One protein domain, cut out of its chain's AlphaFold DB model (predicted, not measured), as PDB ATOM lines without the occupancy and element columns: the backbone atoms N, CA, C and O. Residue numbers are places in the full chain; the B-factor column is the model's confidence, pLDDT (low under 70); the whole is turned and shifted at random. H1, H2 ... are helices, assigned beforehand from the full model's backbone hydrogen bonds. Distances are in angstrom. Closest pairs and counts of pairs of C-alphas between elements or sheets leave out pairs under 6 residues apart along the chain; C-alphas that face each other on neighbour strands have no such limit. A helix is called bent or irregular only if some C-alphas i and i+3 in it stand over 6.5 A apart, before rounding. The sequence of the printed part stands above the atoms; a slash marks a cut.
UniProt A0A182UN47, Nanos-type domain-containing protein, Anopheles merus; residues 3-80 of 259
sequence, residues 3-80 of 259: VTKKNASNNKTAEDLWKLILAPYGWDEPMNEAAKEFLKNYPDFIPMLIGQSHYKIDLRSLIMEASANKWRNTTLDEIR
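What this domain is: This is residues 3 to 80 of the 259 residues of the protein "Nanos-type domain-containing protein" of Anopheles merus (UniProt A0A182UN47). A small body, with H2 in its middle, H4 crossing H2 and H3 and the last part of H1 near it, has two arms sticking out: residues 3 to 14 of H1, and residues 74 to 80 with the short H5. The printed part has 78 residues with five named helices, H1 to H5 in chain order, and no named strand; its class is all helix. It is loose, with a radius of gyration of the C-alphas of 14.8 A, and spans 46 by 34 by 25 A.

Where its parts are: Find C-alpha 3 at (215.014, 212.543, 153.988); from there H1, residues 3 to 25, runs 35.1 A. It is irregular, with C-alphas 21 and 24 7.2 A apart. Next come H2, residues 29 to 41, 18.7 A long, and H3, residues 43 to 49, only just irregular, with C-alphas 44 and 47 6.6 A apart. H4, residues 59 to 68, measures 14.3 A, and H5, residues 76 to 80, ends at C-alpha 80 (190.617, 193.133, 122.873).

How they stand to each other: Look first at Leu 22 and Asn 32, the closest C-alphas of H1 and H2, 7.0 A apart: these helices are close but not clearly touching. H3 is likewise close to H2, at Leu 39 and Ile 46, 6.9 A between C-alphas. H2 touches H4 with residues 34 to 38 alone, about perpendicular at 84 degrees; their closest C-alphas, Ala 35 and Ile 63, are 6.5 A apart. H5 is apart from the other helices. Each O i to N i+4 pair is within hydrogen-bond range in H2, H4 and H5, against 16 of 19 in H1 and 1 of 3 in H3, where 3 of 4 O i to N i+3 pairs are.

The domain as a whole: The farthest C-alphas, Lys 5 and Arg 80, are 46.3 A apart. The printed part has no cut and no long link. Confidence is under 70 at residues 3 to 12, 14, 51 to 56 and 71 to 74.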
ATOM      1  N   VAL A   3     215.577 213.127 155.223       45.84
ATOM      2  CA  VAL A   3     215.014 212.543 153.988       45.84
ATOM      3  C   VAL A   3     215.895 212.822 152.757       45.84
ATOM      4  O   VAL A   3     215.940 212.025 151.825       45.84
ATOM      5  N   THR A   4     216.682 213.901 152.762       51.03
ATOM      6  CA  THR A   4     217.503 214.310 151.606       51.03
ATOM      7  C   THR A   4     218.800 213.508 151.448       51.03
ATOM      8  O   THR A   4     219.278 213.338 150.329       51.03
ATOM      9  N   LYS A   5     219.361 212.954 152.535       47.12
ATOM     10  CA  LYS A   5     220.635 212.208 152.490       47.12
ATOM     11  C   LYS A   5     220.490 210.781 151.942       47.12
ATOM     12  O   LYS A   5     221.389 210.313 151.249       47.12
ATOM     13  N   LYS A   6     219.354 210.107 152.186       46.22
ATOM     14  CA  LYS A   6     219.080 208.763 151.633       46.22
ATOM     15  C   LYS A   6     218.868 208.790 150.114       46.22
ATOM     16  O   LYS A   6     219.401 207.931 149.421       46.22
ATOM     17  N   ASN A   7     218.191 209.817 149.590       48.19
ATOM     18  CA  ASN A   7     217.981 209.979 148.144       48.19
ATOM     19  C   ASN A   7     219.290 210.231 147.379       48.19
ATOM     20  O   ASN A   7     219.490 209.662 146.312       48.19
ATOM     21  N   ALA A   8     220.219 211.011 147.940       50.75
ATOM     22  CA  ALA A   8     221.513 211.266 147.301       50.75
ATOM     23  C   ALA A   8     222.394 210.004 147.208       50.75
ATOM     24  O   ALA A   8     223.085 209.807 146.211       50.75
ATOM     25  N   SER A   9     222.349 209.130 148.222       54.50
ATOM     26  CA  SER A   9     223.129 207.885 148.226       54.50
ATOM     27  C   SER A   9     222.544 206.810 147.299       54.50
ATOM     28  O   SER A   9     223.315 206.077 146.689       54.50
ATOM     29  N   ASN A  10     221.214 206.734 147.165       56.22
ATOM     30  CA  ASN A  10     220.539 205.799 146.251       56.22
ATOM     31  C   ASN A  10     220.642 206.215 144.774       56.22
ATOM     32  O   ASN A  10     220.707 205.362 143.894       56.22
ATOM     33  N   ASN A  11     220.669 207.519 144.486       59.91
ATOM     34  CA  ASN A  11     220.834 208.000 143.113       59.91
ATOM     35  C   ASN A  11     222.243 207.710 142.583       59.91
ATOM     36  O   ASN A  11     222.401 207.336 141.425       59.91
ATOM     37  N   LYS A  12     223.255 207.797 143.454       59.91
ATOM     38  CA  LYS A  12     224.647 207.524 143.089       59.91
ATOM     39  C   LYS A  12     224.875 206.053 142.722       59.91
ATOM     40  O   LYS A  12     225.517 205.766 141.722       59.91
ATOM     41  N   THR A  13     224.273 205.123 143.464       70.31
ATOM     42  CA  THR A  13     224.353 203.683 143.164       70.31
ATOM     43  C   THR A  13     223.575 203.291 141.905       70.31
ATOM     44  O   THR A  13     224.019 202.414 141.166       70.31
ATOM     45  N   ALA A  14     222.446 203.946 141.617       68.75
ATOM     46  CA  ALA A  14     221.674 203.702 140.399       68.75
ATOM     47  C   ALA A  14     222.400 204.191 139.133       68.75
ATOM     48  O   ALA A  14     222.424 203.487 138.125       68.75
ATOM     49  N   GLU A  15     223.022 205.371 139.178       73.62
ATOM     50  CA  GLU A  15     223.822 205.897 138.063       73.62
ATOM     51  C   GLU A  15     225.025 205.005 137.736       73.62
ATOM     52  O   GLU A  15     225.328 204.783 136.561       73.62
ATOM     53  N   ASP A  16     225.676 204.450 138.758       76.19
ATOM     54  CA  ASP A  16     226.808 203.541 138.580       76.19
ATOM     55  C   ASP A  16     226.379 202.194 137.961       76.19
ATOM     56  O   ASP A  16     227.097 201.641 137.123       76.19
ATOM     57  N   LEU A  17     225.174 201.700 138.277       76.00
ATOM     58  CA  LEU A  17     224.589 200.516 137.631       76.00
ATOM     59  C   LEU A  17     224.264 200.758 136.150       76.00
ATOM     60  O   LEU A  17     224.573 199.908 135.314       76.00
ATOM     61  N   TRP A  18     223.690 201.912 135.798       81.31
ATOM     62  CA  TRP A  18     223.402 202.240 134.395       81.31
ATOM     63  C   TRP A  18     224.670 202.351 133.557       81.31
ATOM     64  O   TRP A  18     224.696 201.871 132.423       81.31
ATOM     65  N   LYS A  19     225.742 202.915 134.128       77.62
ATOM     66  CA  LYS A  19     227.061 202.934 133.486       77.62
ATOM     67  C   LYS A  19     227.577 201.521 133.241       77.62
ATOM     68  O   LYS A  19     228.089 201.265 132.162       77.62
ATOM     69  N   LEU A  20     227.400 200.594 134.182       77.94
ATOM     70  CA  LEU A  20     227.835 199.206 134.012       77.94
ATOM     71  C   LEU A  20     227.045 198.460 132.921       77.94
ATOM     72  O   LEU A  20     227.641 197.734 132.128       77.94
ATOM     73  N   ILE A  21     225.723 198.651 132.860       75.75
ATOM     74  CA  ILE A  21     224.835 197.981 131.891       75.75
ATOM     75  C   ILE A  21     225.048 198.516 130.466       75.75
ATOM     76  O   ILE A  21     225.040 197.740 129.511       75.75
ATOM     77  N   LEU A  22     225.233 199.832 130.316       79.94
ATOM     78  CA  LEU A  22     225.297 200.497 129.010       79.94
ATOM     79  C   LEU A  22     226.730 200.699 128.484       79.94
ATOM     80  O   LEU A  22     226.907 200.858 127.277       79.94
ATOM     81  N   ALA A  23     227.765 200.624 129.334       75.50
ATOM     82  CA  ALA A  23     229.172 200.759 128.922       75.50
ATOM     83  C   ALA A  23     229.592 199.869 127.733       75.50
ATOM     84  O   ALA A  23     230.329 200.365 126.880       75.50
ATOM     85  N   PRO A  24     229.137 198.603 127.605       76.44
ATOM     86  CA  PRO A  24     229.509 197.752 126.471       76.44
ATOM     87  C   PRO A  24     229.016 198.253 125.106       76.44
ATOM     88  O   PRO A  24     229.548 197.833 124.080       76.44
ATOM     89  N   TYR A  25     227.996 199.115 125.079       75.38
ATOM     90  CA  TYR A  25     227.355 199.574 123.847       75.38
ATOM     91  C   TYR A  25     228.005 200.828 123.257       75.38
ATOM     92  O   TYR A  25     227.928 201.034 122.046       75.38
ATOM     93  N   GLY A  26     228.665 201.645 124.087       77.06
ATOM     94  CA  GLY A  26     229.399 202.832 123.638       77.06
ATOM     95  C   GLY A  26     228.543 203.857 122.884       77.06
ATOM     96  O   GLY A  26     229.039 204.495 121.958       77.06
ATOM     97  N   TRP A  27     227.255 203.975 123.224       81.25
ATOM     98  CA  TRP A  27     226.329 204.896 122.562       81.25
ATOM     99  C   TRP A  27     226.468 206.337 123.056       81.25
ATOM    100  O   TRP A  27     227.031 206.608 124.119       81.25
ATOM    101  N   ASP A  28     225.931 207.257 122.260       84.62
ATOM    102  CA  ASP A  28     225.818 208.676 122.562       84.62
ATOM    103  C   ASP A  28     224.845 208.945 123.724       84.62
ATOM    104  O   ASP A  28     223.929 208.167 123.999       84.62
ATOM    105  N   GLU A  29     225.037 210.073 124.414       80.81
ATOM    106  CA  GLU A  29     224.242 210.459 125.588       80.81
ATOM    107  C   GLU A  29     222.712 210.389 125.386       80.81
ATOM    108  O   GLU A  29     222.044 209.814 126.247       80.81
ATOM    109  N   PRO A  30     222.112 210.867 124.269       82.94
ATOM    110  CA  PRO A  30     220.658 210.791 124.097       82.94
ATOM    111  C   PRO A  30     220.156 209.352 123.915       82.94
ATOM    112  O   PRO A  30     219.061 209.021 124.370       82.94
ATOM    113  N   MET A  31     220.953 208.475 123.300       78.88
ATOM    114  CA  MET A  31     220.615 207.058 123.163       78.88
ATOM    115  C   MET A  31     220.740 206.328 124.505       78.88
ATOM    116  O   MET A  31     219.916 205.468 124.814       78.88
ATOM    117  N   ASN A  32     221.717 206.698 125.338       83.38
ATOM    118  CA  ASN A  32     221.831 206.174 126.699       83.38
ATOM    119  C   ASN A  32     220.649 206.605 127.578       83.38
ATOM    120  O   ASN A  32     220.151 205.795 128.357       83.38
ATOM    121  N   GLU A  33     220.163 207.840 127.444       84.88
ATOM    122  CA  GLU A  33     218.955 208.296 128.146       84.88
ATOM    123  C   GLU A  33     217.699 207.551 127.677       84.88
ATOM    124  O   GLU A  33     216.948 207.037 128.508       84.88
ATOM    125  N   ALA A  34     217.524 207.373 126.364       83.12
ATOM    126  CA  ALA A  34     216.429 206.571 125.819       83.12
ATOM    127  C   ALA A  34     216.502 205.102 126.279       83.12
ATOM    128  O   ALA A  34     215.483 204.488 126.591       83.12
ATOM    129  N   ALA A  35     217.707 204.536 126.394       83.19
ATOM    130  CA  ALA A  35     217.913 203.195 126.933       83.19
ATOM    131  C   ALA A  35     217.551 203.100 128.423       83.19
ATOM    132  O   ALA A  35     216.922 202.127 128.839       83.19
ATOM    133  N   LYS A  36     217.903 204.107 129.235       85.25
ATOM    134  CA  LYS A  36     217.504 204.171 130.652       85.25
ATOM    135  C   LYS A  36     215.987 204.268 130.791       85.25
ATOM    136  O   LYS A  36     215.418 203.603 131.652       85.25
ATOM    137  N   GLU A  37     215.334 205.082 129.968       84.44
ATOM    138  CA  GLU A  37     213.874 205.198 129.935       84.44
ATOM    139  C   GLU A  37     213.218 203.868 129.532       84.44
ATOM    140  O   GLU A  37     212.301 203.401 130.210       84.44
ATOM    141  N   PHE A  38     213.771 203.187 128.523       83.38
ATOM    142  CA  PHE A  38     213.309 201.867 128.090       83.38
ATOM    143  C   PHE A  38     213.395 200.832 129.206       83.38
ATOM    144  O   PHE A  38     212.414 200.170 129.535       83.38
ATOM    145  N   LEU A  39     214.563 200.707 129.828       83.56
ATOM    146  CA  LEU A  39     214.812 199.675 130.829       83.56
ATOM    147  C   LEU A  39     214.102 199.945 132.160       83.56
ATOM    148  O   LEU A  39     213.860 199.004 132.912       83.56
ATOM    149  N   LYS A  40     213.715 201.196 132.443       84.38
ATOM    150  CA  LYS A  40     212.810 201.522 133.559       84.38
ATOM    151  C   LYS A  40     211.395 200.994 133.320       84.38
ATOM    152  O   LYS A  40     210.779 200.506 134.263       84.38
ATOM    153  N   ASN A  41     210.904 201.074 132.084       80.44
ATOM    154  CA  ASN A  41     209.580 200.573 131.713       80.44
ATOM    155  C   ASN A  41     209.557 199.047 131.525       80.44
ATOM    156  O   ASN A  41     208.516 198.425 131.716       80.44
ATOM    157  N   TYR A  42     210.705 198.439 131.205       80.56
ATOM    158  CA  TYR A  42     210.831 196.999 130.967       80.56
ATOM    159  C   TYR A  42     212.021 196.380 131.733       80.56
ATOM    160  O   TYR A  42     213.044 196.030 131.130       80.56
ATOM    161  N   PRO A  43     211.910 196.209 133.065       79.81
ATOM    162  CA  PRO A  43     213.011 195.723 133.903       79.81
ATOM    163  C   PRO A  43     213.431 194.274 133.596       79.81
ATOM    164  O   PRO A  43     214.580 193.906 133.842       79.81
ATOM    165  N   ASP A  44     212.552 193.467 132.995       79.19
ATOM    166  CA  ASP A  44     212.805 192.056 132.660       79.19
ATOM    167  C   ASP A  44     213.909 191.858 131.606       79.19
ATOM    168  O   ASP A  44     214.481 190.772 131.488       79.19
ATOM    169  N   PHE A  45     214.260 192.906 130.852       77.31
ATOM    170  CA  PHE A  45     215.379 192.862 129.907       77.31
ATOM    171  C   PHE A  45     216.745 193.020 130.582       77.31
ATOM    172  O   PHE A  45     217.753 192.593 130.016       77.31
ATOM    173  N   ILE A  46     216.808 193.583 131.794       78.69
ATOM    174  CA  ILE A  46     218.069 193.859 132.500       78.69
ATOM    175  C   ILE A  46     218.902 192.574 132.718       78.69
ATOM    176  O   ILE A  46     220.083 192.577 132.358       78.69
ATOM    177  N   PRO A  47     218.336 191.444 133.199       73.62
ATOM    178  CA  PRO A  47     219.064 190.175 133.325       73.62
ATOM    179  C   PRO A  47     219.659 189.654 132.008       73.62
ATOM    180  O   PRO A  47     220.765 189.107 131.988       73.62
ATOM    181  N   MET A  48     218.950 189.850 130.889       73.31
ATOM    182  CA  MET A  48     219.405 189.424 129.560       73.31
ATOM    183  C   MET A  48     220.569 190.284 129.054       73.31
ATOM    184  O   MET A  48     221.485 189.764 128.420       73.31
ATOM    185  N   LEU A  49     220.587 191.577 129.389       72.75
ATOM    186  CA  LEU A  49     221.649 192.513 129.003       72.75
ATOM    187  C   LEU A  49     222.930 192.352 129.835       72.75
ATOM    188  O   LEU A  49     224.021 192.560 129.312       72.75
ATOM    189  N   ILE A  50     222.814 191.930 131.098       70.00
ATOM    190  CA  ILE A  50     223.957 191.670 131.997       70.00
ATOM    191  C   ILE A  50     224.626 190.306 131.694       70.00
ATOM    192  O   ILE A  50     225.645 189.951 132.285       70.00
ATOM    193  N   GLY A  51     224.115 189.547 130.716       61.34
ATOM    194  CA  GLY A  51     224.751 188.319 130.229       61.34
ATOM    195  C   GLY A  51     224.314 187.043 130.951       61.34
ATOM    196  O   GLY A  51     225.045 186.056 130.934       61.34
ATOM    197  N   GLN A  52     223.122 187.026 131.560       54.41
ATOM    198  CA  GLN A  52     222.544 185.792 132.115       54.41
ATOM    199  C   GLN A  52     221.902 184.886 131.046       54.41
ATOM    200  O   GLN A  52     221.459 183.782 131.366       54.41
ATOM    201  N   SER A  53     221.866 185.303 129.775       58.75
ATOM    202  CA  SER A  53     221.325 184.513 128.664       58.75
ATOM    203  C   SER A  53     222.313 184.414 127.490       58.75
ATOM    204  O   SER A  53     223.126 185.301 127.246       58.75
ATOM    205  N   HIS A  54     222.246 183.312 126.732       55.16
ATOM    206  CA  HIS A  54     223.036 183.114 125.504       55.16
ATOM    207  C   HIS A  54     222.558 183.984 124.322       55.16
ATOM    208  O   HIS A  54     223.187 183.977 123.260       55.16
ATOM    209  N   TYR A  55     221.447 184.705 124.482       63.06
ATOM    210  CA  TYR A  55     220.816 185.497 123.435       63.06
ATOM    211  C   TYR A  55     221.206 186.968 123.580       63.06
ATOM    212  O   TYR A  55     220.914 187.602 124.589       63.06
ATOM    213  N   LYS A  56     221.852 187.523 122.550       66.75
ATOM    214  CA  LYS A  56     222.139 188.958 122.473       66.75
ATOM    215  C   LYS A  56     220.904 189.681 121.951       66.75
ATOM    216  O   LYS A  56     220.483 189.431 120.824       66.75
ATOM    217  N   ILE A  57     220.334 190.555 122.768       74.31
ATOM    218  CA  ILE A  57     219.206 191.401 122.380       74.31
ATOM    219  C   ILE A  57     219.753 192.665 121.724       74.31
ATOM    220  O   ILE A  57     220.618 193.332 122.291       74.31
ATOM    221  N   ASP A  58     219.248 193.001 120.535       79.44
ATOM    222  CA  ASP A  58     219.547 194.279 119.890       79.44
ATOM    223  C   ASP A  58     218.702 195.393 120.513       79.44
ATOM    224  O   ASP A  58     217.636 195.778 120.025       79.44
ATOM    225  N   LEU A  59     219.199 195.891 121.641       80.31
ATOM    226  CA  LEU A  59     218.560 196.943 122.414       80.31
ATOM    227  C   LEU A  59     218.410 198.244 121.600       80.31
ATOM    228  O   LEU A  59     217.445 198.974 121.808       80.31
ATOM    229  N   ARG A  60     219.284 198.511 120.618       80.25
ATOM    230  CA  ARG A  60     219.198 199.721 119.783       80.25
ATOM    231  C   ARG A  60     217.947 199.711 118.912       80.25
ATOM    232  O   ARG A  60     217.233 200.709 118.852       80.25
ATOM    233  N   SER A  61     217.680 198.588 118.250       82.81
ATOM    234  CA  SER A  61     216.497 198.436 117.397       82.81
ATOM    235  C   SER A  61     215.201 198.528 118.204       82.81
ATOM    236  O   SER A  61     214.276 199.219 117.783       82.81
ATOM    237  N   LEU A  62     215.168 197.924 119.398       81.88
ATOM    238  CA  LEU A  62     214.022 198.003 120.312       81.88
ATOM    239  C   LEU A  62     213.733 199.438 120.770       81.88
ATOM    240  O   LEU A  62     212.579 199.861 120.763       81.88
ATOM    241  N   ILE A  63     214.768 200.205 121.125       83.31
ATOM    242  CA  ILE A  63     214.617 201.614 121.518       83.31
ATOM    243  C   ILE A  63     214.102 202.449 120.341       83.31
ATOM    244  O   ILE A  63     213.186 203.255 120.515       83.31
ATOM    245  N   MET A  64     214.645 202.248 119.135       81.25
ATOM    246  CA  MET A  64     214.187 202.975 117.947       81.25
ATOM    247  C   MET A  64     212.711 202.690 117.645       81.25
ATOM    248  O   MET A  64     211.947 203.630 117.428       81.25
ATOM    249  N   GLU A  65     212.284 201.430 117.696       80.06
ATOM    250  CA  GLU A  65     210.887 201.046 117.474       80.06
ATOM    251  C   GLU A  65     209.948 201.585 118.567       80.06
ATOM    252  O   GLU A  65     208.902 202.162 118.260       80.06
ATOM    253  N   ALA A  66     210.346 201.487 119.839       79.31
ATOM    254  CA  ALA A  66     209.585 202.045 120.957       79.31
ATOM    255  C   ALA A  66     209.438 203.571 120.843       79.31
ATOM    256  O   ALA A  66     208.346 204.108 121.044       79.31
ATOM    257  N   SER A  67     210.508 204.269 120.449       78.19
ATOM    258  CA  SER A  67     210.492 205.722 120.247       78.19
ATOM    259  C   SER A  67     209.593 206.140 119.076       78.19
ATOM    260  O   SER A  67     208.826 207.096 119.202       78.19
ATOM    261  N   ALA A  68     209.602 205.383 117.971       80.62
ATOM    262  CA  ALA A  68     208.745 205.623 116.811       80.62
ATOM    263  C   ALA A  68     207.254 205.480 117.162       80.62
ATOM    264  O   ALA A  68     206.419 206.245 116.675       80.62
ATOM    265  N   ASN A  69     206.932 204.563 118.076       73.06
ATOM    266  CA  ASN A  69     205.581 204.345 118.588       73.06
ATOM    267  C   ASN A  69     205.246 205.196 119.827       73.06
ATOM    268  O   ASN A  69     204.210 204.970 120.452       73.06
ATOM    269  N   LYS A  70     206.083 206.186 120.182       72.81
ATOM    270  CA  LYS A  70     205.929 207.058 121.364       72.81
ATOM    271  C   LYS A  70     205.694 206.291 122.666       72.81
ATOM    272  O   LYS A  70     204.870 206.707 123.476       72.81
ATOM    273  N   TRP A  71     206.375 205.164 122.849       66.69
ATOM    274  CA  TRP A  71     206.224 204.327 124.042       66.69
ATOM    275  C   TRP A  71     204.796 203.827 124.280       66.69
ATOM    276  O   TRP A  71     204.455 203.487 125.411       66.69
ATOM    277  N   ARG A  72     203.947 203.790 123.241       65.25
ATOM    278  CA  ARG A  72     202.588 203.262 123.371       65.25
ATOM    279  C   ARG A  72     202.655 201.819 123.850       65.25
ATOM    280  O   ARG A  72     203.129 200.935 123.140       65.25
ATOM    281  N   ASN A  73     202.152 201.597 125.051       65.38
ATOM    282  CA  ASN A  73     201.758 200.291 125.524       65.38
ATOM    283  C   ASN A  73     200.330 200.054 125.038       65.38
ATOM    284  O   ASN A  73     199.403 200.708 125.499       65.38
ATOM    285  N   THR A  74     200.145 199.138 124.091       67.56
ATOM    286  CA  THR A  74     198.787 198.729 123.730       67.56
ATOM    287  C   THR A  74     198.131 198.156 124.979       67.56
ATOM    288  O   THR A  74     198.670 197.233 125.602       67.56
ATOM    289  N   THR A  75     197.018 198.747 125.402       77.19
ATOM    290  CA  THR A  75     196.316 198.265 126.594       77.19
ATOM    291  C   THR A  75     195.636 196.933 126.285       77.19
ATOM    292  O   THR A  75     195.356 196.617 125.131       77.19
ATOM    293  N   LEU A  76     195.370 196.113 127.308       72.38
ATOM    294  CA  LEU A  76     194.631 194.862 127.097       72.38
ATOM    295  C   LEU A  76     193.243 195.118 126.489       72.38
ATOM    296  O   LEU A  76     192.770 194.294 125.712       72.38
ATOM    297  N   ASP A  77     192.630 196.259 126.812       77.75
ATOM    298  CA  ASP A  77     191.349 196.675 126.249       77.75
ATOM    299  C   ASP A  77     191.477 197.061 124.771       77.75
ATOM    300  O   ASP A  77     190.697 196.568 123.966       77.75
ATOM    301  N   GLU A  78     192.512 197.812 124.383       79.38
ATOM    302  CA  GLU A  78     192.804 198.108 122.969       79.38
ATOM    303  C   GLU A  78     193.106 196.837 122.166       79.38
ATOM    304  O   GLU A  78     192.644 196.694 121.039       79.38
ATOM    305  N   ILE A  79     193.851 195.883 122.741       77.12
ATOM    306  CA  ILE A  79     194.101 194.582 122.105       77.12
ATOM    307  C   ILE A  79     192.779 193.837 121.922       77.12
ATOM    308  O   ILE A  79     192.536 193.293 120.847       77.12
ATOM    309  N   ARG A  80     191.922 193.797 122.952       78.69
ATOM    310  CA  ARG A  80     190.617 193.133 122.873       78.69
ATOM    311  C   ARG A  80     189.727 193.787 121.819       78.69
ATOM    312  O   ARG A  80     189.160 193.060 121.016       78.69
TER     313      ARG A  80